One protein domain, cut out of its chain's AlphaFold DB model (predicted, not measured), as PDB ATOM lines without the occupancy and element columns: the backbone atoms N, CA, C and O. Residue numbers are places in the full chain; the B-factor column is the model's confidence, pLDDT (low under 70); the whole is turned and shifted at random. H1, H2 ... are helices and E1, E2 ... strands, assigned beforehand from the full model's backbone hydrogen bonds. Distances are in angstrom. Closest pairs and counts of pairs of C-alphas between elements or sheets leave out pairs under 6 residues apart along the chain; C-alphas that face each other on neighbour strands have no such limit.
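This is residues 5 to 138 and 145 to 171 of the 243 residues of the protein "uncharacterized protein LOC114241044" of Bombyx mandarina (UniProt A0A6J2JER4). A strongly twisted six-strand sheet, curled like part of a barrel, stands between helices on both faces, making three layers: H1 and H4 on one face, H2 and H3 on the other. The sheet curls round H4, and a long stretch without a named element, residues 28 to 45, links H1 to the edge strand E2. The printed part has 161 residues, under half of them in named elements, with four helices and six strands in the order E1 H1 E2 E3 E4 H2 E5 H3 E6 H4; the class is mixed, helices and strands. The sheet is mixed, in the order E2 E3 E1 E4 E5 E6. The whole is compact, with a radius of gyration of the C-alphas of 15.5 A and spans of 43 by 40 by 27 A.

H1, residues 17 to 27, is on the sheet at a height of 7.7 A, slantwise to E1, residues 9 to 14, at 47 degrees on the local plane. E2, residues 46 to 50, and E3, residues 55 to 64, form an antiparallel hairpin, with N 47 and O 58 2.8 A apart. E3 is staggered, pairing with E2 over residues 55 to 59 and parallel to E1 over 59 to 64, N 10 to O 59 at 2.8 A. E4, residues 76 to 83, is parallel to E1, with N 11 and O 78 2.9 A apart. H2, residues 91 to 97, on the opposite face from H1, runs along E4 at 12 degrees on the local plane. E5, residues 104 to 109, is parallel to E4, N 79 to O 104 at 2.9 A; E4, H2 and E5 form a strand-helix-strand unit, two parallel neighbour strands with a helix between, its crossover right-handed. H3, residues 116 to 124, is close to but not clearly touching H2, the closest C-alphas, Gln 94 and Trp 121, 7.6 A apart. E6, residues 128 to 131, is parallel to E5, N 107 to O 128 at 2.8 A, and E5, H3 and E6 form a second such right-handed unit. H4, residues 151 to 161, touches H1 at a steep tilt of 67 degrees, only just short of about perpendicular; the closest C-alphas, Leu 27 and Arg 156, are 6.7 A apart. In H1, H2, H3 and H4 every O i to N i+4 pair is within hydrogen-bond range.

E1 begins at C-alpha 9, (145.855, 268.694, 314.146). E3 spans 28.4 A, E4 19.7 A, H1 15.1 A and H4 15.7 A. H4 ends at C-alpha 161, (152.892, 259.254, 323.950).

The C-alphas farthest apart, Asp 86 and Gly 171, are 46.9 A apart. Residues 139 to 144 are not printed, and C-alphas 138 and 145 are 10.7 A apart across the cut. The links H1 to E2 and E3 to E4 are long. Mean pLDDT of the printed part is 84.3; residues 29 to 43, 134 to 138, 145 to 149 and 171 are under 70.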
ATOM      1  N   SER A   5     140.014 276.793 315.979       78.81
ATOM      2  CA  SER A   5     140.968 277.165 314.925       78.81
ATOM      3  C   SER A   5     142.439 276.961 315.300       78.81
ATOM      4  O   SER A   5     143.272 276.894 314.407       78.81
ATOM      5  N   ASN A   6     142.750 276.884 316.596       86.06
ATOM      6  CA  ASN A   6     144.111 276.835 317.129       86.06
ATOM      7  C   ASN A   6     144.444 275.481 317.770       86.06
ATOM      8  O   ASN A   6     145.505 275.359 318.377       86.06
ATOM      9  N   LEU A   7     143.532 274.507 317.712       90.44
ATOM     10  CA  LEU A   7     143.819 273.166 318.207       90.44
ATOM     11  C   LEU A   7     144.898 272.509 317.336       90.44
ATOM     12  O   LEU A   7     144.895 272.726 316.117       90.44
ATOM     13  N   PRO A   8     145.792 271.703 317.934       95.31
ATOM     14  CA  PRO A   8     146.711 270.884 317.164       95.31
ATOM     15  C   PRO A   8     145.932 269.892 316.298       95.31
ATOM     16  O   PRO A   8     144.839 269.452 316.664       95.31
ATOM     17  N   ILE A   9     146.490 269.548 315.143       95.75
ATOM     18  CA  ILE A   9     145.855 268.694 314.146       95.75
ATOM     19  C   ILE A   9     146.561 267.342 314.113       95.75
ATOM     20  O   ILE A   9     147.780 267.256 313.937       95.75
ATOM     21  N   LEU A  10     145.758 266.289 314.210       97.25
ATOM     22  CA  LEU A  10     146.090 264.966 313.713       97.25
ATOM     23  C   LEU A  10     145.572 264.858 312.278       97.25
ATOM     24  O   LEU A  10     144.364 264.790 312.047       97.25
ATOM     25  N   LEU A  11     146.486 264.859 311.310       97.69
ATOM     26  CA  LEU A  11     146.155 264.586 309.919       97.69
ATOM     27  C   LEU A  11     145.969 263.078 309.742       97.69
ATOM     28  O   LEU A  11     146.857 262.307 310.090       97.69
ATOM     29  N   VAL A  12     144.854 262.656 309.157       97.62
ATOM     30  CA  VAL A  12     144.588 261.267 308.774       97.62
ATOM     31  C   VAL A  12     144.573 261.191 307.255       97.62
ATOM     32  O   VAL A  12     143.738 261.817 306.607       97.62
ATOM     33  N   SER A  13     145.511 260.447 306.675       97.62
ATOM     34  CA  SER A  13     145.575 260.225 305.230       97.62
ATOM     35  C   SER A  13     145.162 258.808 304.877       97.62
ATOM     36  O   SER A  13     145.738 257.848 305.387       97.62
ATOM     37  N   ALA A  14     144.190 258.693 303.980       96.12
ATOM     38  CA  ALA A  14     143.650 257.427 303.503       96.12
ATOM     39  C   ALA A  14     143.290 257.533 302.017       96.12
ATOM     40  O   ALA A  14     143.202 258.629 301.467       96.12
ATOM     41  N   GLU A  15     143.061 256.393 301.367       94.75
ATOM     42  CA  GLU A  15     142.748 256.346 299.934       94.75
ATOM     43  C   GLU A  15     141.466 257.105 299.604       94.75
ATOM     44  O   GLU A  15     141.395 257.904 298.674       94.75
ATOM     45  N   ASN A  16     140.433 256.833 300.392       92.12
ATOM     46  CA  ASN A  16     139.077 257.247 300.126       92.12
ATOM     47  C   ASN A  16     138.346 257.505 301.446       92.12
ATOM     48  O   ASN A  16     138.816 257.155 302.534       92.12
ATOM     49  N   LYS A  17     137.171 258.123 301.339       89.88
ATOM     50  CA  LYS A  17     136.377 258.513 302.504       89.88
ATOM     51  C   LYS A  17     136.020 257.327 303.405       89.88
ATOM     52  O   LYS A  17     136.014 257.478 304.615       89.88
ATOM     53  N   ILE A  18     135.764 256.151 302.838       88.38
ATOM     54  CA  ILE A  18     135.355 254.967 303.606       88.38
ATOM     55  C   ILE A  18     136.509 254.479 304.484       88.38
ATOM     56  O   ILE A  18     136.317 254.222 305.669       88.38
ATOM     57  N   ALA A  19     137.715 254.407 303.919       90.81
ATOM     58  CA  ALA A  19     138.932 254.057 304.642       90.81
ATOM     59  C   ALA A  19     139.247 255.065 305.761       90.81
ATOM     60  O   ALA A  19     139.583 254.665 306.876       90.81
ATOM     61  N   ALA A  20     139.086 256.363 305.482       90.75
ATOM     62  CA  ALA A  20     139.264 257.415 306.475       90.75
ATOM     63  C   ALA A  20     138.233 257.339 307.611       90.75
ATOM     64  O   ALA A  20     138.607 257.323 308.782       90.75
ATOM     65  N   ASP A  21     136.945 257.250 307.276       88.81
ATOM     66  CA  ASP A  21     135.860 257.167 308.255       88.81
ATOM     67  C   ASP A  21     136.035 255.927 309.149       88.81
ATOM     68  O   ASP A  21     135.851 256.010 310.364       88.81
ATOM     69  N   TYR A  22     136.458 254.796 308.568       88.56
ATOM     70  CA  TYR A  22     136.791 253.580 309.308       88.56
ATOM     71  C   TYR A  22     137.899 253.829 310.334       88.56
ATOM     72  O   TYR A  22     137.660 253.659 311.532       88.56
ATOM     73  N   ILE A  23     139.084 254.277 309.899       90.94
ATOM     74  CA  ILE A  23     140.227 254.419 310.808       90.94
ATOM     75  C   ILE A  23     139.990 255.504 311.865       90.94
ATOM     76  O   ILE A  23     140.390 255.338 313.013       90.94
ATOM     77  N   VAL A  24     139.281 256.586 311.522       91.69
ATOM     78  CA  VAL A  24     138.892 257.629 312.483       91.69
ATOM     79  C   VAL A  24     137.907 257.078 313.513       91.69
ATOM     80  O   VAL A  24     138.053 257.370 314.699       91.69
ATOM     81  N   SER A  25     136.933 256.261 313.096       87.69
ATOM     82  CA  SER A  25     135.972 255.642 314.019       87.69
ATOM     83  C   SER A  25     136.610 254.621 314.959       87.69
ATOM     84  O   SER A  25     136.179 254.500 316.102       87.69
ATOM     85  N   GLU A  26     137.653 253.925 314.500       87.31
ATOM     86  CA  GLU A  26     138.459 253.037 315.336       87.31
ATOM     87  C   GLU A  26     139.416 253.826 316.236       87.31
ATOM     88  O   GLU A  26     139.751 253.367 317.321       87.31
ATOM     89  N   LEU A  27     139.866 255.017 315.840       87.75
ATOM     90  CA  LEU A  27     140.756 255.835 316.661       87.75
ATOM     91  C   LEU A  27     140.007 256.555 317.795       87.75
ATOM     92  O   LEU A  27     140.474 256.562 318.934       87.75
ATOM     93  N   ILE A  28     138.859 257.160 317.480       85.06
ATOM     94  CA  ILE A  28     138.062 257.966 318.405       85.06
ATOM     95  C   ILE A  28     136.948 257.091 318.986       85.06
ATOM     96  O   ILE A  28     135.921 256.868 318.341       85.06
ATOM     97  N   ASP A  29     137.111 256.639 320.230       65.31
ATOM     98  CA  ASP A  29     136.018 255.980 320.951       65.31
ATOM     99  C   ASP A  29     134.852 256.976 321.112       65.31
ATOM    100  O   ASP A  29     134.957 258.003 321.783       65.31
ATOM    101  N   ASN A  30     133.726 256.688 320.453       48.00
ATOM    102  CA  ASN A  30     132.550 257.566 320.355       48.00
ATOM    103  C   ASN A  30     131.794 257.789 321.688       48.00
ATOM    104  O   ASN A  30     130.724 258.391 321.660       48.00
ATOM    105  N   GLU A  31     132.296 257.327 322.837       41.59
ATOM    106  CA  GLU A  31     131.567 257.382 324.120       41.59
ATOM    107  C   GLU A  31     132.043 258.478 325.093       41.59
ATOM    108  O   GLU A  31     131.624 258.506 326.243       41.59
ATOM    109  N   GLY A  32     132.860 259.439 324.643       40.34
ATOM    110  CA  GLY A  32     133.337 260.539 325.502       40.34
ATOM    111  C   GLY A  32     133.295 261.951 324.912       40.34
ATOM    112  O   GLY A  32     133.714 262.901 325.576       40.34
ATOM    113  N   THR A  33     132.823 262.137 323.679       41.12
ATOM    114  CA  THR A  33     132.841 263.442 322.999       41.12
ATOM    115  C   THR A  33     131.496 264.155 323.094       41.12
ATOM    116  O   THR A  33     130.818 264.394 322.099       41.12
ATOM    117  N   ASP A  34     131.146 264.567 324.311       40.75
ATOM    118  CA  ASP A  34     129.995 265.442 324.578       40.75
ATOM    119  C   ASP A  34     130.321 266.935 324.378       40.75
ATOM    120  O   ASP A  34     129.722 267.825 324.973       40.75
ATOM    121  N   VAL A  35     131.329 267.255 323.560       42.56
ATOM    122  CA  VAL A  35     131.737 268.646 323.343       42.56
ATOM    123  C   VAL A  35     131.906 268.891 321.850       42.56
ATOM    124  O   VAL A  35     132.882 268.459 321.245       42.56
ATOM    125  N   HIS A  36     130.929 269.602 321.279       41.50
ATOM    126  CA  HIS A  36     130.905 270.156 319.917       41.50
ATOM    127  C   HIS A  36     130.375 269.284 318.767       41.50
ATOM    128  O   HIS A  36     130.615 269.618 317.611       41.50
ATOM    129  N   ARG A  37     129.552 268.255 319.020       40.81
ATOM    130  CA  ARG A  37     128.653 267.747 317.953       40.81
ATOM    131  C   ARG A  37     127.519 268.733 317.622       40.81
ATOM    132  O   ARG A  37     126.924 268.657 316.554       40.81
ATOM    133  N   GLU A  38     127.272 269.711 318.494       34.56
ATOM    134  CA  GLU A  38     126.341 270.822 318.279       34.56
ATOM    135  C   GLU A  38     127.023 272.039 317.623       34.56
ATOM    136  O   GLU A  38     127.088 273.103 318.230       34.56
ATOM    137  N   GLN A  39     127.578 271.905 316.411       37.16
ATOM    138  CA  GLN A  39     127.678 273.009 315.433       37.16
ATOM    139  C   GLN A  39     128.298 272.540 314.101       37.16
ATOM    140  O   GLN A  39     129.504 272.587 313.886       37.16
ATOM    141  N   SER A  40     127.408 272.207 313.162       37.03
ATOM    142  CA  SER A  40     127.619 272.056 311.712       37.03
ATOM    143  C   SER A  40     128.305 270.779 311.204       37.03
ATOM    144  O   SER A  40     129.374 270.390 311.660       37.03
ATOM    145  N   ASP A  41     127.730 270.225 310.134       45.53
ATOM    146  CA  ASP A  41     128.285 269.169 309.268       45.53
ATOM    147  C   ASP A  41     129.614 269.554 308.564       45.53
ATOM    148  O   ASP A  41     130.072 268.841 307.674       45.53
ATOM    149  N   ALA A  42     130.229 270.694 308.910       54.81
ATOM    150  CA  ALA A  42     131.354 271.294 308.193       54.81
ATOM    151  C   ALA A  42     132.661 271.389 309.005       54.81
ATOM    152  O   ALA A  42     133.644 271.925 308.494       54.81
ATOM    153  N   LEU A  43     132.694 270.912 310.256       69.00
ATOM    154  CA  LEU A  43     133.882 270.992 311.114       69.00
ATOM    155  C   LEU A  43     134.495 269.610 311.370       69.00
ATOM    156  O   LEU A  43     133.783 268.637 311.612       69.00
ATOM    157  N   ASP A  44     135.830 269.549 311.333       82.88
ATOM    158  CA  ASP A  44     136.613 268.364 311.702       82.88
ATOM    159  C   ASP A  44     136.248 267.878 313.125       82.88
ATOM    160  O   ASP A  44     136.097 268.710 314.032       82.88
ATOM    161  N   PRO A  45     136.168 266.557 313.375       86.06
ATOM    162  CA  PRO A  45     135.962 266.031 314.721       86.06
ATOM    163  C   PRO A  45     137.122 266.388 315.660       86.06
ATOM    164  O   PRO A  45     138.283 266.458 315.254       86.06
ATOM    165  N   VAL A  46     136.810 266.573 316.945       88.69
ATOM    166  CA  VAL A  46     137.813 266.769 318.002       88.69
ATOM    167  C   VAL A  46     137.956 265.478 318.795       88.69
ATOM    168  O   VAL A  46     136.988 264.975 319.365       88.69
ATOM    169  N   TRP A  47     139.174 264.956 318.854       90.38
ATOM    170  CA  TRP A  47     139.550 263.847 319.713       90.38
ATOM    171  C   TRP A  47     140.137 264.380 321.017       90.38
ATOM    172  O   TRP A  47     141.145 265.089 321.023       90.38
ATOM    173  N   ARG A  48     139.497 264.034 322.135       89.38
ATOM    174  CA  ARG A  48     140.005 264.341 323.469       89.38
ATOM    175  C   ARG A  48     140.892 263.204 323.957       89.38
ATOM    176  O   ARG A  48     140.399 262.154 324.365       89.38
ATOM    177  N   ILE A  49     142.196 263.438 323.948       88.94
ATOM    178  CA  ILE A  49     143.189 262.524 324.502       88.94
ATOM    179  C   ILE A  49     143.202 262.703 326.018       88.94
ATOM    180  O   ILE A  49     143.400 263.810 326.522       88.94
ATOM    181  N   VAL A  50     143.000 261.609 326.751       87.19
ATOM    182  CA  VAL A  50     143.068 261.571 328.216       87.19
ATOM    183  C   VAL A  50     143.929 260.388 328.630       87.19
ATOM    184  O   VAL A  50     143.629 259.245 328.293       87.19
ATOM    185  N   ASN A  51     144.995 260.649 329.381       82.88
ATOM    186  CA  ASN A  51     145.799 259.614 330.025       82.88
ATOM    187  C   ASN A  51     146.199 260.055 331.446       82.88
ATOM    188  O   ASN A  51     145.834 261.142 331.894       82.88
ATOM    189  N   LYS A  52     146.948 259.214 332.174       82.62
ATOM    190  CA  LYS A  52     147.391 259.519 333.552       82.62
ATOM    191  C   LYS A  52     148.319 260.736 333.675       82.62
ATOM    192  O   LYS A  52     148.575 261.186 334.785       82.62
ATOM    193  N   TYR A  53     148.855 261.239 332.566       86.38
ATOM    194  CA  TYR A  53     149.848 262.310 332.547       86.38
ATOM    195  C   TYR A  53     149.279 263.644 332.069       86.38
ATOM    196  O   TYR A  53     149.750 264.689 332.515       86.38
ATOM    197  N   TYR A  54     148.306 263.635 331.153       88.31
ATOM    198  CA  TYR A  54     147.727 264.854 330.602       88.31
ATOM    199  C   TYR A  54     146.352 264.644 329.950       88.31
ATOM    200  O   TYR A  54     145.910 263.523 329.677       88.31
ATOM    201  N   ARG A  55     145.698 265.772 329.660       89.19
ATOM    202  CA  ARG A  55     144.550 265.894 328.754       89.19
ATOM    203  C   ARG A  55     144.883 266.839 327.602       89.19
ATOM    204  O   ARG A  55     145.507 267.867 327.846       89.19
ATOM    205  N   ALA A  56     144.470 266.519 326.381       90.06
ATOM    206  CA  ALA A  56     144.623 267.387 325.212       90.06
ATOM    207  C   ALA A  56     143.420 267.249 324.268       90.06
ATOM    208  O   ALA A  56     142.885 266.155 324.110       90.06
ATOM    209  N   ASP A  57     143.020 268.350 323.632       91.19
ATOM    210  CA  ASP A  57     142.002 268.356 322.579       91.19
ATOM    211  C   ASP A  57     142.706 268.496 321.222       91.19
ATOM    212  O   ASP A  57     143.423 269.469 320.990       91.19
ATOM    213  N   VAL A  58     142.510 267.521 320.335       92.19
ATOM    214  CA  VAL A  58     143.180 267.429 319.032       92.19
ATOM    215  C   VAL A  58     142.136 267.416 317.927       92.19
ATOM    216  O   VAL A  58     141.179 266.647 317.975       92.19
ATOM    217  N   ARG A  59     142.306 268.249 316.904       93.31
ATOM    218  CA  ARG A  59     141.448 268.236 315.718       93.31
ATOM    219  C   ARG A  59     141.877 267.107 314.787       93.31
ATOM    220  O   ARG A  59     143.047 267.021 314.430       93.31
ATOM    221  N   VAL A  60     140.949 266.260 314.367       94.00
ATOM    222  CA  VAL A  60     141.234 265.152 313.452       94.00
ATOM    223  C   VAL A  60     140.800 265.555 312.052       94.00
ATOM    224  O   VAL A  60     139.612 265.587 311.747       94.00
ATOM    225  N   HIS A  61     141.772 265.889 311.206       94.94
ATOM    226  CA  HIS A  61     141.524 266.315 309.832       94.94
ATOM    227  C   HIS A  61     141.807 265.170 308.868       94.94
ATOM    228  O   HIS A  61     142.898 264.605 308.879       94.94
ATOM    229  N   THR A  62     140.849 264.848 308.005       95.00
ATOM    230  CA  THR A  62     141.022 263.807 306.987       95.00
ATOM    231  C   THR A  62     141.480 264.420 305.671       95.00
ATOM    232  O   THR A  62     140.913 265.410 305.221       95.00
ATOM    233  N   ARG A  63     142.468 263.798 305.024       95.50
ATOM    234  CA  ARG A  63     142.898 264.115 303.659       95.50
ATOM    235  C   ARG A  63     142.863 262.857 302.803       95.50
ATOM    236  O   ARG A  63     143.567 261.895 303.118       95.50
ATOM    237  N   LEU A  64     142.091 262.879 301.721       94.50
ATOM    238  CA  LEU A  64     142.024 261.758 300.787       94.50
ATOM    239  C   LEU A  64     143.116 261.853 299.720       94.50
ATOM    240  O   LEU A  64     143.726 262.906 299.492       94.50
ATOM    241  N   ASP A  65     143.379 260.740 299.045       90.38
ATOM    242  CA  ASP A  65     144.351 260.724 297.963       90.38
ATOM    243  C   ASP A  65     143.931 261.624 296.798       90.38
ATOM    244  O   ASP A  65     142.797 261.607 296.328       90.38
ATOM    245  N   GLY A  66     144.884 262.421 296.312       87.06
ATOM    246  CA  GLY A  66     144.641 263.403 295.254       87.06
ATOM    247  C   GLY A  66     144.035 264.720 295.747       87.06
ATOM    248  O   GLY A  66     143.999 265.679 294.976       87.06
ATOM    249  N   GLU A  67     143.636 264.817 297.018       90.19
ATOM    250  CA  GLU A  67     143.140 266.065 297.591       90.19
ATOM    251  C   GLU A  67     144.286 266.971 298.077       90.19
ATOM    252  O   GLU A  67     145.301 266.502 298.631       90.19
ATOM    253  N   PRO A  68     144.158 268.297 297.879       89.62
ATOM    254  CA  PRO A  68     145.083 269.256 298.456       89.62
ATOM    255  C   PRO A  68     144.882 269.358 299.975       89.62
ATOM    256  O   PRO A  68     143.827 269.045 300.518       89.62
ATOM    257  N   LEU A  69     145.917 269.817 300.677       90.44
ATOM    258  CA  LEU A  69     145.843 270.055 302.116       90.44
ATOM    259  C   LEU A  69     145.066 271.355 302.389       90.44
ATOM    260  O   LEU A  69     145.502 272.430 301.980       90.44
ATOM    261  N   HIS A  70     143.930 271.261 303.084       89.12
ATOM    262  CA  HIS A  70     143.027 272.391 303.368       89.12
ATOM    263  C   HIS A  70     143.187 272.991 304.773       89.12
ATOM    264  O   HIS A  70     142.333 273.745 305.240       89.12
ATOM    265  N   VAL A  71     144.286 272.676 305.455       90.12
ATOM    266  CA  VAL A  71     144.587 273.151 306.808       90.12
ATOM    267  C   VAL A  71     145.951 273.822 306.850       90.12
ATOM    268  O   VAL A  71     146.802 273.547 306.008       90.12
ATOM    269  N   ASP A  72     146.161 274.695 307.836       90.56
ATOM    270  CA  ASP A  72     147.477 275.283 308.087       90.56
ATOM    271  C   ASP A  72     148.478 274.174 308.468       90.56
ATOM    272  O   ASP A  72     148.295 273.532 309.510       90.56
ATOM    273  N   PRO A  73     149.539 273.945 307.669       92.00
ATOM    274  CA  PRO A  73     150.529 272.915 307.957       92.00
ATOM    275  C   PRO A  73     151.221 273.085 309.316       92.00
ATOM    276  O   PRO A  73     151.652 272.095 309.894       92.00
ATOM    277  N   HIS A  74     151.303 274.304 309.862       91.62
ATOM    278  CA  HIS A  74     151.963 274.563 311.152       91.62
ATOM    279  C   HIS A  74     151.176 274.045 312.361       91.62
ATOM    280  O   HIS A  74     151.729 273.923 313.460       91.62
ATOM    281  N   LEU A  75     149.883 273.775 312.175       94.06
ATOM    282  CA  LEU A  75     149.026 273.184 313.197       94.06
ATOM    283  C   LEU A  75     149.070 271.652 313.170       94.06
ATOM    284  O   LEU A  75     148.572 271.034 314.102       94.06
ATOM    285  N   ILE A  76     149.650 271.038 312.135       96.19
ATOM    286  CA  ILE A  76     149.802 269.583 312.058       96.19
ATOM    287  C   ILE A  76     150.922 269.157 313.002       96.19
ATOM    288  O   ILE A  76     152.077 269.533 312.830       96.19
ATOM    289  N   GLU A  77     150.568 268.354 313.999       96.75
ATOM    290  CA  GLU A  77     151.522 267.767 314.948       96.75
ATOM    291  C   GLU A  77     151.611 266.256 314.797       96.75
ATOM    292  O   GLU A  77     152.690 265.689 314.965       96.75
ATOM    293  N   GLY A  78     150.500 265.615 314.433       97.38
ATOM    294  CA  GLY A  78     150.447 264.187 314.169       97.38
ATOM    295  C   GLY A  78     150.035 263.880 312.739       97.38
ATOM    296  O   GLY A  78     149.191 264.568 312.163       97.38
ATOM    297  N   HIS A  79     150.586 262.804 312.186       98.19
ATOM    298  CA  HIS A  79     150.161 262.239 310.911       98.19
ATOM    299  C   HIS A  79     149.915 260.738 311.050       98.19
ATOM    300  O   HIS A  79     150.828 259.970 311.343       98.19
ATOM    301  N   LEU A  80     148.673 260.323 310.829       98.00
ATOM    302  CA  LEU A  80     148.271 258.933 310.692       98.00
ATOM    303  C   LEU A  80     148.078 258.616 309.207       98.00
ATOM    304  O   LEU A  80     147.171 259.140 308.563       98.00
ATOM    305  N   ILE A  81     148.921 257.746 308.665       97.81
ATOM    306  CA  ILE A  81     148.804 257.230 307.302       97.81
ATOM    307  C   ILE A  81     148.173 255.845 307.392       97.81
ATOM    308  O   ILE A  81     148.804 254.901 307.862       97.81
ATOM    309  N   TYR A  82     146.929 255.722 306.947       97.12
ATOM    310  CA  TYR A  82     146.234 254.442 306.896       97.12
ATOM    311  C   TYR A  82     146.480 253.769 305.547       97.12
ATOM    312  O   TYR A  82     146.297 254.416 304.520       97.12
ATOM    313  N   LEU A  83     146.897 252.502 305.547       95.19
ATOM    314  CA  LEU A  83     147.124 251.695 304.345       95.19
ATOM    315  C   LEU A  83     146.217 250.460 304.369       95.19
ATOM    316  O   LEU A  83     146.258 249.662 305.312       95.19
ATOM    317  N   THR A  84     145.424 250.281 303.319       91.50
ATOM    318  CA  THR A  84     144.735 249.017 303.037       91.50
ATOM    319  C   THR A  84     145.707 247.987 302.454       91.50
ATOM    320  O   THR A  84     146.855 248.303 302.140       91.50
ATOM    321  N   GLN A  85     145.247 246.744 302.302       87.81
ATOM    322  CA  GLN A  85     146.056 245.632 301.796       87.81
ATOM    323  C   GLN A  85     146.691 245.909 300.426       87.81
ATOM    324  O   GLN A  85     147.854 245.563 300.207       87.81
ATOM    325  N   ASP A  86     145.960 246.579 299.537       88.19
ATOM    326  CA  ASP A  86     146.417 246.882 298.177       88.19
ATOM    327  C   ASP A  86     147.391 248.077 298.125       88.19
ATOM    328  O   ASP A  86     148.027 248.330 297.104       88.19
ATOM    329  N   GLU A  87     147.555 248.795 299.240       91.25
ATOM    330  CA  GLU A  87     148.349 250.025 299.349       91.25
ATOM    331  C   GLU A  87     149.673 249.830 300.089       91.25
ATOM    332  O   GLU A  87     150.379 250.792 300.400       91.25
ATOM    333  N   CYS A  88     150.009 248.582 300.404       86.69
ATOM    334  CA  CYS A  88     151.180 248.189 301.179       86.69
ATOM    335  C   CYS A  88     152.481 248.306 300.378       86.69
ATOM    336  O   CYS A  88     153.263 247.366 300.300       86.69
ATOM    337  N   THR A  89     152.734 249.463 299.778       87.88
ATOM    338  CA  THR A  89     153.918 249.796 298.985       87.88
ATOM    339  C   THR A  89     154.561 251.078 299.523       87.88
ATOM    340  O   THR A  89     153.966 251.804 300.315       87.88
ATOM    341  N   ALA A  90     155.814 251.367 299.157       83.31
ATOM    342  CA  ALA A  90     156.525 252.538 299.694       83.31
ATOM    343  C   ALA A  90     156.082 253.878 299.081       83.31
ATOM    344  O   ALA A  90     156.281 254.927 299.690       83.31
ATOM    345  N   ASP A  91     155.493 253.864 297.886       91.69
ATOM    346  CA  ASP A  91     155.088 255.076 297.171       91.69
ATOM    347  C   ASP A  91     153.835 255.730 297.770       91.69
ATOM    348  O   ASP A  91     153.735 256.958 297.779       91.69
ATOM    349  N   VAL A  92     152.911 254.943 298.331       93.62
ATOM    350  CA  VAL A  92     151.689 255.455 298.968       93.62
ATOM    351  C   VAL A  92     151.993 256.340 300.188       93.62
ATOM    352  O   VAL A  92     151.593 257.509 300.173       93.62
ATOM    353  N   PRO A  93     152.726 255.879 301.223       93.50
ATOM    354  CA  PRO A  93     153.052 256.729 302.363       93.50
ATOM    355  C   PRO A  93     153.942 257.908 301.960       93.50
ATOM    356  O   PRO A  93     153.733 259.016 302.452       93.50
ATOM    357  N   GLN A  94     154.859 257.729 300.999       93.69
ATOM    358  CA  GLN A  94     155.660 258.831 300.462       93.69
ATOM    359  C   GLN A  94     154.785 259.938 299.860       93.69
ATOM    360  O   GLN A  94     154.999 261.120 300.126       93.69
ATOM    361  N   ARG A  95     153.784 259.563 299.060       94.44
ATOM    362  CA  ARG A  95     152.853 260.497 298.422       94.44
ATOM    363  C   ARG A  95     151.939 261.184 299.438       94.44
ATOM    364  O   ARG A  95     151.683 262.377 299.298       94.44
ATOM    365  N   ARG A  96     151.495 260.472 300.478       94.69
ATOM    366  CA  ARG A  96     150.650 261.025 301.555       94.69
ATOM    367  C   ARG A  96     151.406 261.970 302.486       94.69
ATOM    368  O   ARG A  96     150.849 262.985 302.896       94.69
ATOM    369  N   ALA A  97     152.670 261.676 302.777       93.88
ATOM    370  CA  ALA A  97     153.544 262.525 303.589       93.88
ATOM    371  C   ALA A  97     154.094 263.745 302.828       93.88
ATOM    372  O   ALA A  97     154.675 264.645 303.432       93.88
ATOM    373  N   ALA A  98     153.931 263.803 301.502       91.69
ATOM    374  CA  ALA A  98     154.454 264.899 300.698       91.69
ATOM    375  C   ALA A  98     153.874 266.255 301.144       91.69
ATOM    376  O   ALA A  98     152.659 266.475 301.110       91.69
ATOM    377  N   GLY A  99     154.766 267.169 301.541       87.75
ATOM    378  CA  GLY A  99     154.407 268.508 302.020       87.75
ATOM    379  C   GLY A  99     153.824 268.545 303.436       87.75
ATOM    380  O   GLY A  99     153.357 269.598 303.860       87.75
ATOM    381  N   VAL A 100     153.847 267.422 304.161       93.00
ATOM    382  CA  VAL A 100     153.394 267.328 305.551       93.00
ATOM    383  C   VAL A 100     154.613 267.240 306.459       93.00
ATOM    384  O   VAL A 100     155.503 266.420 306.246       93.00
ATOM    385  N   SER A 101     154.648 268.086 307.484       91.19
ATOM    386  CA  SER A 101     155.635 268.020 308.557       91.19
ATOM    387  C   SER A 101     154.887 267.760 309.854       91.19
ATOM    388  O   SER A 101     154.204 268.651 310.344       91.19
ATOM    389  N   ALA A 102     155.004 266.546 310.382       94.50
ATOM    390  CA  ALA A 102     154.418 266.147 311.656       94.50
ATOM    391  C   ALA A 102     155.523 265.707 312.623       94.50
ATOM    392  O   ALA A 102     156.552 265.177 312.202       94.50
ATOM    393  N   GLU A 103     155.313 265.941 313.915       94.94
ATOM    394  CA  GLU A 103     156.245 265.565 314.982       94.94
ATOM    395  C   GLU A 103     156.100 264.082 315.350       94.94
ATOM    396  O   GLU A 103     157.096 263.417 315.638       94.94
ATOM    397  N   VAL A 104     154.875 263.552 315.270       96.00
ATOM    398  CA  VAL A 104     154.573 262.123 315.393       96.00
ATOM    399  C   VAL A 104     153.965 261.598 314.092       96.00
ATOM    400  O   VAL A 104     153.023 262.178 313.552       96.00
ATOM    401  N   CYS A 105     154.500 260.493 313.571       97.56
ATOM    402  CA  CYS A 105     154.013 259.857 312.349       97.56
ATOM    403  C   CYS A 105     153.781 258.363 312.587       97.56
ATOM    404  O   CYS A 105     154.675 257.657 313.053       97.56
ATOM    405  N   VAL A 106     152.584 257.885 312.257       97.56
ATOM    406  CA  VAL A 106     152.185 256.483 312.404       97.56
ATOM    407  C   VAL A 106     151.653 255.986 311.067       97.56
ATOM    408  O   VAL A 106     150.781 256.612 310.467       97.56
ATOM    409  N   VAL A 107     152.160 254.847 310.603       97.12
ATOM    410  CA  VAL A 107     151.647 254.133 309.432       97.12
ATOM    411  C   VAL A 107     150.856 252.931 309.925       97.12
ATOM    412  O   VAL A 107     151.437 251.945 310.363       97.12
ATOM    413  N   ALA A 108     149.531 253.009 309.867       95.31
ATOM    414  CA  ALA A 108     148.638 251.943 310.302       95.31
ATOM    415  C   ALA A 108     148.201 251.115 309.088       95.31
ATOM    416  O   ALA A 108     147.546 251.639 308.190       95.31
ATOM    417  N   ALA A 109     148.596 249.844 309.031       92.88
ATOM    418  CA  ALA A 109     148.589 249.094 307.780       92.88
ATOM    419  C   ALA A 109     147.946 247.698 307.893       92.88
ATOM    420  O   ALA A 109     148.386 246.850 308.678       92.88
ATOM    421  N   HIS A 110     146.936 247.440 307.056       88.94
ATOM    422  CA  HIS A 110     146.288 246.134 306.877       88.94
ATOM    423  C   HIS A 110     147.012 245.281 305.822       88.94
ATOM    424  O   HIS A 110     146.433 244.917 304.806       88.94
ATOM    425  N   CYS A 111     148.288 244.969 306.049       81.19
ATOM    426  CA  CYS A 111     149.090 244.178 305.112       81.19
ATOM    427  C   CYS A 111     149.327 242.764 305.634       81.19
ATOM    428  O   CYS A 111     149.861 242.610 306.729       81.19
ATOM    429  N   ASP A 112     149.054 241.743 304.820       77.19
ATOM    430  CA  ASP A 112     149.487 240.365 305.122       77.19
ATOM    431  C   ASP A 112     151.019 240.236 305.092       77.19
ATOM    432  O   ASP A 112     151.618 239.430 305.805       77.19
ATOM    433  N   HIS A 113     151.666 241.040 304.246       78.12
ATOM    434  CA  HIS A 113     153.111 241.100 304.103       78.12
ATOM    435  C   HIS A 113     153.574 242.550 303.989       78.12
ATOM    436  O   HIS A 113     153.015 243.333 303.223       78.12
ATOM    437  N   TYR A 114     154.633 242.894 304.718       81.12
ATOM    438  CA  TYR A 114     155.212 244.233 304.726       81.12
ATOM    439  C   TYR A 114     156.471 244.246 303.861       81.12
ATOM    440  O   TYR A 114     157.503 243.703 304.269       81.12
ATOM    441  N   PRO A 115     156.432 244.835 302.654       84.31
ATOM    442  CA  PRO A 115     157.577 244.752 301.768       84.31
ATOM    443  C   PRO A 115     158.743 245.608 302.304       84.31
ATOM    444  O   PRO A 115     158.519 246.685 302.871       84.31
ATOM    445  N   PRO A 116     160.008 245.194 302.090       88.44
ATOM    446  CA  PRO A 116     161.184 245.909 302.599       88.44
ATOM    447  C   PRO A 116     161.258 247.413 302.267       88.44
ATOM    448  O   PRO A 116     161.738 248.180 303.109       88.44
ATOM    449  N   PRO A 117     160.779 247.889 301.097       90.88
ATOM    450  CA  PRO A 117     160.712 249.318 300.808       90.88
ATOM    451  C   PRO A 117     159.814 250.106 301.771       90.88
ATOM    452  O   PRO A 117     160.185 251.211 302.159       90.88
ATOM    453  N   LEU A 118     158.670 249.547 302.191       89.75
ATOM    454  CA  LEU A 118     157.758 250.202 303.136       89.75
ATOM    455  C   LEU A 118     158.437 250.367 304.500       89.75
ATOM    456  O   LEU A 118     158.485 251.470 305.042       89.75
ATOM    457  N   HIS A 119     159.070 249.303 305.001       89.81
ATOM    458  CA  HIS A 119     159.878 249.368 306.221       89.81
ATOM    459  C   HIS A 119     160.992 250.417 306.122       89.81
ATOM    460  O   HIS A 119     161.137 251.262 307.006       89.81
ATOM    461  N   SER A 120     161.751 250.415 305.025       92.62
ATOM    462  CA  SER A 120     162.858 251.363 304.819       92.62
ATOM    463  C   SER A 120     162.378 252.817 304.815       92.62
ATOM    464  O   SER A 120     163.031 253.698 305.384       92.62
ATOM    465  N   TRP A 121     161.211 253.065 304.210       94.56
ATOM    466  CA  TRP A 121     160.573 254.376 304.219       94.56
ATOM    467  C   TRP A 121     160.204 254.809 305.641       94.56
ATOM    468  O   TRP A 121     160.572 255.915 306.041       94.56
ATOM    469  N   THR A 122     159.561 253.930 306.421       94.00
ATOM    470  CA  THR A 122     159.130 254.243 307.798       94.00
ATOM    471  C   THR A 122     160.304 254.589 308.709       94.00
ATOM    472  O   THR A 122     160.268 255.610 309.390       94.00
ATOM    473  N   VAL A 123     161.412 253.842 308.623       93.44
ATOM    474  CA  VAL A 123     162.643 254.138 309.378       93.44
ATOM    475  C   VAL A 123     163.219 255.503 308.994       93.44
ATOM    476  O   VAL A 123     163.579 256.295 309.864       93.44
ATOM    477  N   THR A 124     163.276 255.804 307.695       94.31
ATOM    478  CA  THR A 124     163.838 257.065 307.182       94.31
ATOM    479  C   THR A 124     163.021 258.279 307.632       94.31
ATOM    480  O   THR A 124     163.592 259.317 307.960       94.31
ATOM    481  N   HIS A 125     161.696 258.140 307.694       92.75
ATOM    482  CA  HIS A 125     160.773 259.214 308.073       92.75
ATOM    483  C   HIS A 125     160.426 259.207 309.567       92.75
ATOM    484  O   HIS A 125     159.572 259.982 309.989       92.75
ATOM    485  N   ARG A 126     161.087 258.354 310.368       94.12
ATOM    486  CA  ARG A 126     160.800 258.153 311.800       94.12
ATOM    487  C   ARG A 126     159.317 257.876 312.070       94.12
ATOM    488  O   ARG A 126     158.777 258.304 313.084       94.12
ATOM    489  N   ALA A 127     158.674 257.181 311.140       95.94
ATOM    490  CA  ALA A 127     157.294 256.762 311.270       95.94
ATOM    491  C   ALA A 127     157.229 255.388 311.941       95.94
ATOM    492  O   ALA A 127     158.018 254.494 311.622       95.94
ATOM    493  N   GLU A 128     156.274 255.207 312.843       95.19
ATOM    494  CA  GLU A 128     156.004 253.908 313.452       95.19
ATOM    495  C   GLU A 128     155.076 253.090 312.547       95.19
ATOM    496  O   GLU A 128     153.945 253.497 312.284       95.19
ATOM    497  N   LEU A 129     155.548 251.944 312.048       93.88
ATOM    498  CA  LEU A 129     154.723 251.012 311.277       93.88
ATOM    499  C   LEU A 129     153.936 250.107 312.227       93.88
ATOM    500  O   LEU A 129     154.532 249.288 312.925       93.88
ATOM    501  N   VAL A 130     152.610 250.226 312.215       92.94
ATOM    502  CA  VAL A 130     151.700 249.470 313.078       92.94
ATOM    503  C   VAL A 130     150.845 248.508 312.244       92.94
ATOM    504  O   VAL A 130     149.976 248.945 311.482       92.94
ATOM    505  N   PRO A 131     151.058 247.189 312.394       90.19
ATOM    506  CA  PRO A 131     150.179 246.164 311.846       90.19
ATOM    507  C   PRO A 131     148.761 246.260 312.405       90.19
ATOM    508  O   PRO A 131     148.578 246.239 313.620       90.19
ATOM    509  N   LEU A 132     147.755 246.327 311.527       88.31
ATOM    510  CA  LEU A 132     146.340 246.310 311.926       88.31
ATOM    511  C   LEU A 132     145.668 244.940 311.778       88.31
ATOM    512  O   LEU A 132     144.579 244.732 312.312       88.31
ATOM    513  N   LEU A 133     146.290 244.005 311.058       77.56
ATOM    514  CA  LEU A 133     145.828 242.619 311.035       77.56
ATOM    515  C   LEU A 133     146.129 241.949 312.373       77.56
ATOM    516  O   LEU A 133     147.136 242.254 313.015       77.56
ATOM    517  N   HIS A 134     145.229 241.054 312.788       56.34
ATOM    518  CA  HIS A 134     145.298 240.354 314.067       56.34
ATOM    519  C   HIS A 134     146.707 239.811 314.323       56.34
ATOM    520  O   HIS A 134     147.169 238.981 313.533       56.34
ATOM    521  N   PRO A 135     147.379 240.200 315.424       55.22
ATOM    522  CA  PRO A 135     148.513 239.417 315.879       55.22
ATOM    523  C   PRO A 135     148.024 237.982 316.138       55.22
ATOM    524  O   PRO A 135     146.846 237.782 316.478       55.22
ATOM    525  N   PRO A 136     148.882 236.964 315.951       53.50
ATOM    526  CA  PRO A 136     148.536 235.605 316.348       53.50
ATOM    527  C   PRO A 136     148.043 235.627 317.803       53.50
ATOM    528  O   PRO A 136     148.545 236.434 318.590       53.50
ATOM    529  N   PRO A 137     147.040 234.799 318.161       54.84
ATOM    530  CA  PRO A 137     146.512 234.790 319.517       54.84
ATOM    531  C   PRO A 137     147.675 234.651 320.503       54.84
ATOM    532  O   PRO A 137     148.588 233.859 320.226       54.84
ATOM    533  N   PRO A 138     147.663 235.418 321.608       57.31
ATOM    534  CA  PRO A 138     148.741 235.377 322.576       57.31
ATOM    535  C   PRO A 138     149.012 233.928 322.965       57.31
ATOM    536  O   PRO A 138     148.083 233.137 323.177       57.31
ATOM    537  N   GLN A 145     149.331 242.994 329.032       56.81
ATOM    538  CA  GLN A 145     149.884 244.213 328.451       56.81
ATOM    539  C   GLN A 145     150.369 244.042 326.995       56.81
ATOM    540  O   GLN A 145     150.388 245.017 326.250       56.81
ATOM    541  N   GLU A 146     150.696 242.819 326.550       54.47
ATOM    542  CA  GLU A 146     151.047 242.540 325.146       54.47
ATOM    543  C   GLU A 146     149.835 242.670 324.201       54.47
ATOM    544  O   GLU A 146     150.011 242.923 323.008       54.47
ATOM    545  N   GLU A 147     148.601 242.548 324.714       55.56
ATOM    546  CA  GLU A 147     147.378 242.765 323.924       55.56
ATOM    547  C   GLU A 147     147.127 244.254 323.614       55.56
ATOM    548  O   GLU A 147     146.497 244.563 322.601       55.56
ATOM    549  N   ASP A 148     147.653 245.174 324.432       58.72
ATOM    550  CA  ASP A 148     147.491 246.629 324.265       58.72
ATOM    551  C   ASP A 148     148.563 247.256 323.344       58.72
ATOM    552  O   ASP A 148     148.427 248.403 322.909       58.72
ATOM    553  N   ASP A 149     149.607 246.500 322.990       69.38
ATOM    554  CA  ASP A 149     150.748 246.952 322.176       69.38
ATOM    555  C   ASP A 149     150.629 246.603 320.680       69.38
ATOM    556  O   ASP A 149     151.590 246.707 319.912       69.38
ATOM    557  N   VAL A 150     149.429 246.244 320.217       81.38
ATOM    558  CA  VAL A 150     149.163 245.833 318.826       81.38
ATOM    559  C   VAL A 150     147.957 246.553 318.215       81.38
ATOM    560  O   VAL A 150     147.096 247.093 318.912       81.38
ATOM    561  N   GLY A 151     147.873 246.568 316.881       88.38
ATOM    562  CA  GLY A 151     146.708 247.084 316.163       88.38
ATOM    563  C   GLY A 151     146.369 248.540 316.488       88.38
ATOM    564  O   GLY A 151     147.237 249.388 316.691       88.38
ATOM    565  N   ILE A 152     145.072 248.837 316.552       89.38
ATOM    566  CA  ILE A 152     144.565 250.183 316.853       89.38
ATOM    567  C   ILE A 152     144.969 250.657 318.255       89.38
ATOM    568  O   ILE A 152     145.233 251.847 318.433       89.38
ATOM    569  N   ALA A 153     145.071 249.754 319.236       87.50
ATOM    570  CA  ALA A 153     145.523 250.105 320.583       87.50
ATOM    571  C   ALA A 153     146.948 250.677 320.547       87.50
ATOM    572  O   ALA A 153     147.195 251.742 321.116       87.50
ATOM    573  N   ARG A 154     147.838 250.073 319.749       91.00
ATOM    574  CA  ARG A 154     149.192 250.590 319.529       91.00
ATOM    575  C   ARG A 154     149.220 251.938 318.818       91.00
ATOM    576  O   ARG A 154     149.974 252.818 319.227       91.00
ATOM    577  N   VAL A 155     148.380 252.130 317.795       93.50
ATOM    578  CA  VAL A 155     148.237 253.437 317.121       93.50
ATOM    579  C   VAL A 155     147.851 254.517 318.136       93.50
ATOM    580  O   VAL A 155     148.479 255.577 318.184       93.50
ATOM    581  N   ARG A 156     146.855 254.244 318.988       92.06
ATOM    582  CA  ARG A 156     146.448 255.165 320.058       92.06
ATOM    583  C   ARG A 156     147.583 255.396 321.049       92.06
ATOM    584  O   ARG A 156     147.838 256.545 321.388       92.06
ATOM    585  N   ALA A 157     148.289 254.350 321.478       89.88
ATOM    586  CA  ALA A 157     149.405 254.459 322.416       89.88
ATOM    587  C   ALA A 157     150.529 255.360 321.879       89.88
ATOM    588  O   ALA A 157     150.992 256.249 322.597       89.88
ATOM    589  N   ALA A 158     150.907 255.202 320.606       92.50
ATOM    590  CA  ALA A 158     151.897 256.049 319.942       92.50
ATOM    591  C   ALA A 158     151.467 257.528 319.929       92.50
ATOM    592  O   ALA A 158     152.241 258.415 320.291       92.50
ATOM    593  N   LEU A 159     150.201 257.800 319.598       94.25
ATOM    594  CA  LEU A 159     149.647 259.159 319.598       94.25
ATOM    595  C   LEU A 159     149.473 259.732 321.018       94.25
ATOM    596  O   LEU A 159     149.665 260.928 321.225       94.25
ATOM    597  N   HIS A 160     149.160 258.897 322.011       91.50
ATOM    598  CA  HIS A 160     149.077 259.279 323.425       91.50
ATOM    599  C   HIS A 160     150.455 259.572 324.037       91.50
ATOM    600  O   HIS A 160     150.542 260.330 325.005       91.50
ATOM    601  N   ALA A 161     151.528 258.984 323.506       91.31
ATOM    602  CA  ALA A 161     152.892 259.254 323.950       91.31
ATOM    603  C   ALA A 161     153.419 260.614 323.455       91.31
ATOM    604  O   ALA A 161     154.357 261.157 324.043       91.31
ATOM    605  N   HIS A 162     152.810 261.181 322.408       93.38
ATOM    606  CA  HIS A 162     153.173 262.501 321.896       93.38
ATOM    607  C   HIS A 162     152.802 263.625 322.875       93.38
ATOM    608  O   HIS A 162     151.813 263.554 323.604       93.38
ATOM    609  N   THR A 163     153.605 264.690 322.885       91.81
ATOM    610  CA  THR A 163     153.403 265.868 323.740       91.81
ATOM    611  C   THR A 163     152.665 266.950 322.953       91.81
ATOM    612  O   THR A 163     153.281 267.864 322.416       91.81
ATOM    613  N   TRP A 164     151.339 266.842 322.886       93.69
ATOM    614  CA  TRP A 164     150.487 267.755 322.116       93.69
ATOM    615  C   TRP A 164     150.512 269.201 322.628       93.69
ATOM    616  O   TRP A 164     150.443 269.449 323.841       93.69
ATOM    617  N   ARG A 165     150.521 270.183 321.718       90.50
ATOM    618  CA  ARG A 165     150.348 271.592 322.114       90.50
ATOM    619  C   ARG A 165     149.010 271.792 322.819       90.50
ATOM    620  O   ARG A 165     147.969 271.285 322.415       90.50
ATOM    621  N   GLY A 166     149.045 272.582 323.890       85.44
ATOM    622  CA  GLY A 166     147.857 272.869 324.690       85.44
ATOM    623  C   GLY A 166     147.430 271.740 325.627       85.44
ATOM    624  O   GLY A 166     146.355 271.856 326.218       85.44
ATOM    625  N   LEU A 167     148.254 270.695 325.805       89.12
ATOM    626  CA  LEU A 167     148.014 269.699 326.845       89.12
ATOM    627  C   LEU A 167     147.971 270.339 328.239       89.12
ATOM    628  O   LEU A 167     148.668 271.315 328.521       89.12
ATOM    629  N   VAL A 168     147.166 269.756 329.120       86.06
ATOM    630  CA  VAL A 168     146.987 270.165 330.517       86.06
ATOM    631  C   VAL A 168     147.319 268.977 331.409       86.06
ATOM    632  O   VAL A 168     146.763 267.894 331.217       86.06
ATOM    633  N   ARG A 169     148.220 269.160 332.377       85.56
ATOM    634  CA  ARG A 169     148.584 268.104 333.330       85.56
ATOM    635  C   ARG A 169     147.647 268.112 334.542       85.56
ATOM    636  O   ARG A 169     147.102 269.164 334.886       85.56
ATOM    637  N   PRO A 170     147.461 266.965 335.214       75.31
ATOM    638  CA  PRO A 170     146.812 266.925 336.519       75.31
ATOM    639  C   PRO A 170     147.504 267.899 337.489       75.31
ATOM    640  O   PRO A 170     148.724 267.855 337.627       75.31
ATOM    641  N   GLY A 171     146.737 268.791 338.120       69.19
ATOM    642  CA  GLY A 171     147.247 269.801 339.062       69.19
ATOM    643  C   GLY A 171     147.586 271.175 338.462       69.19
ATOM    644  O   GLY A 171     147.642 272.146 339.207       69.19
TER     645      GLY A 171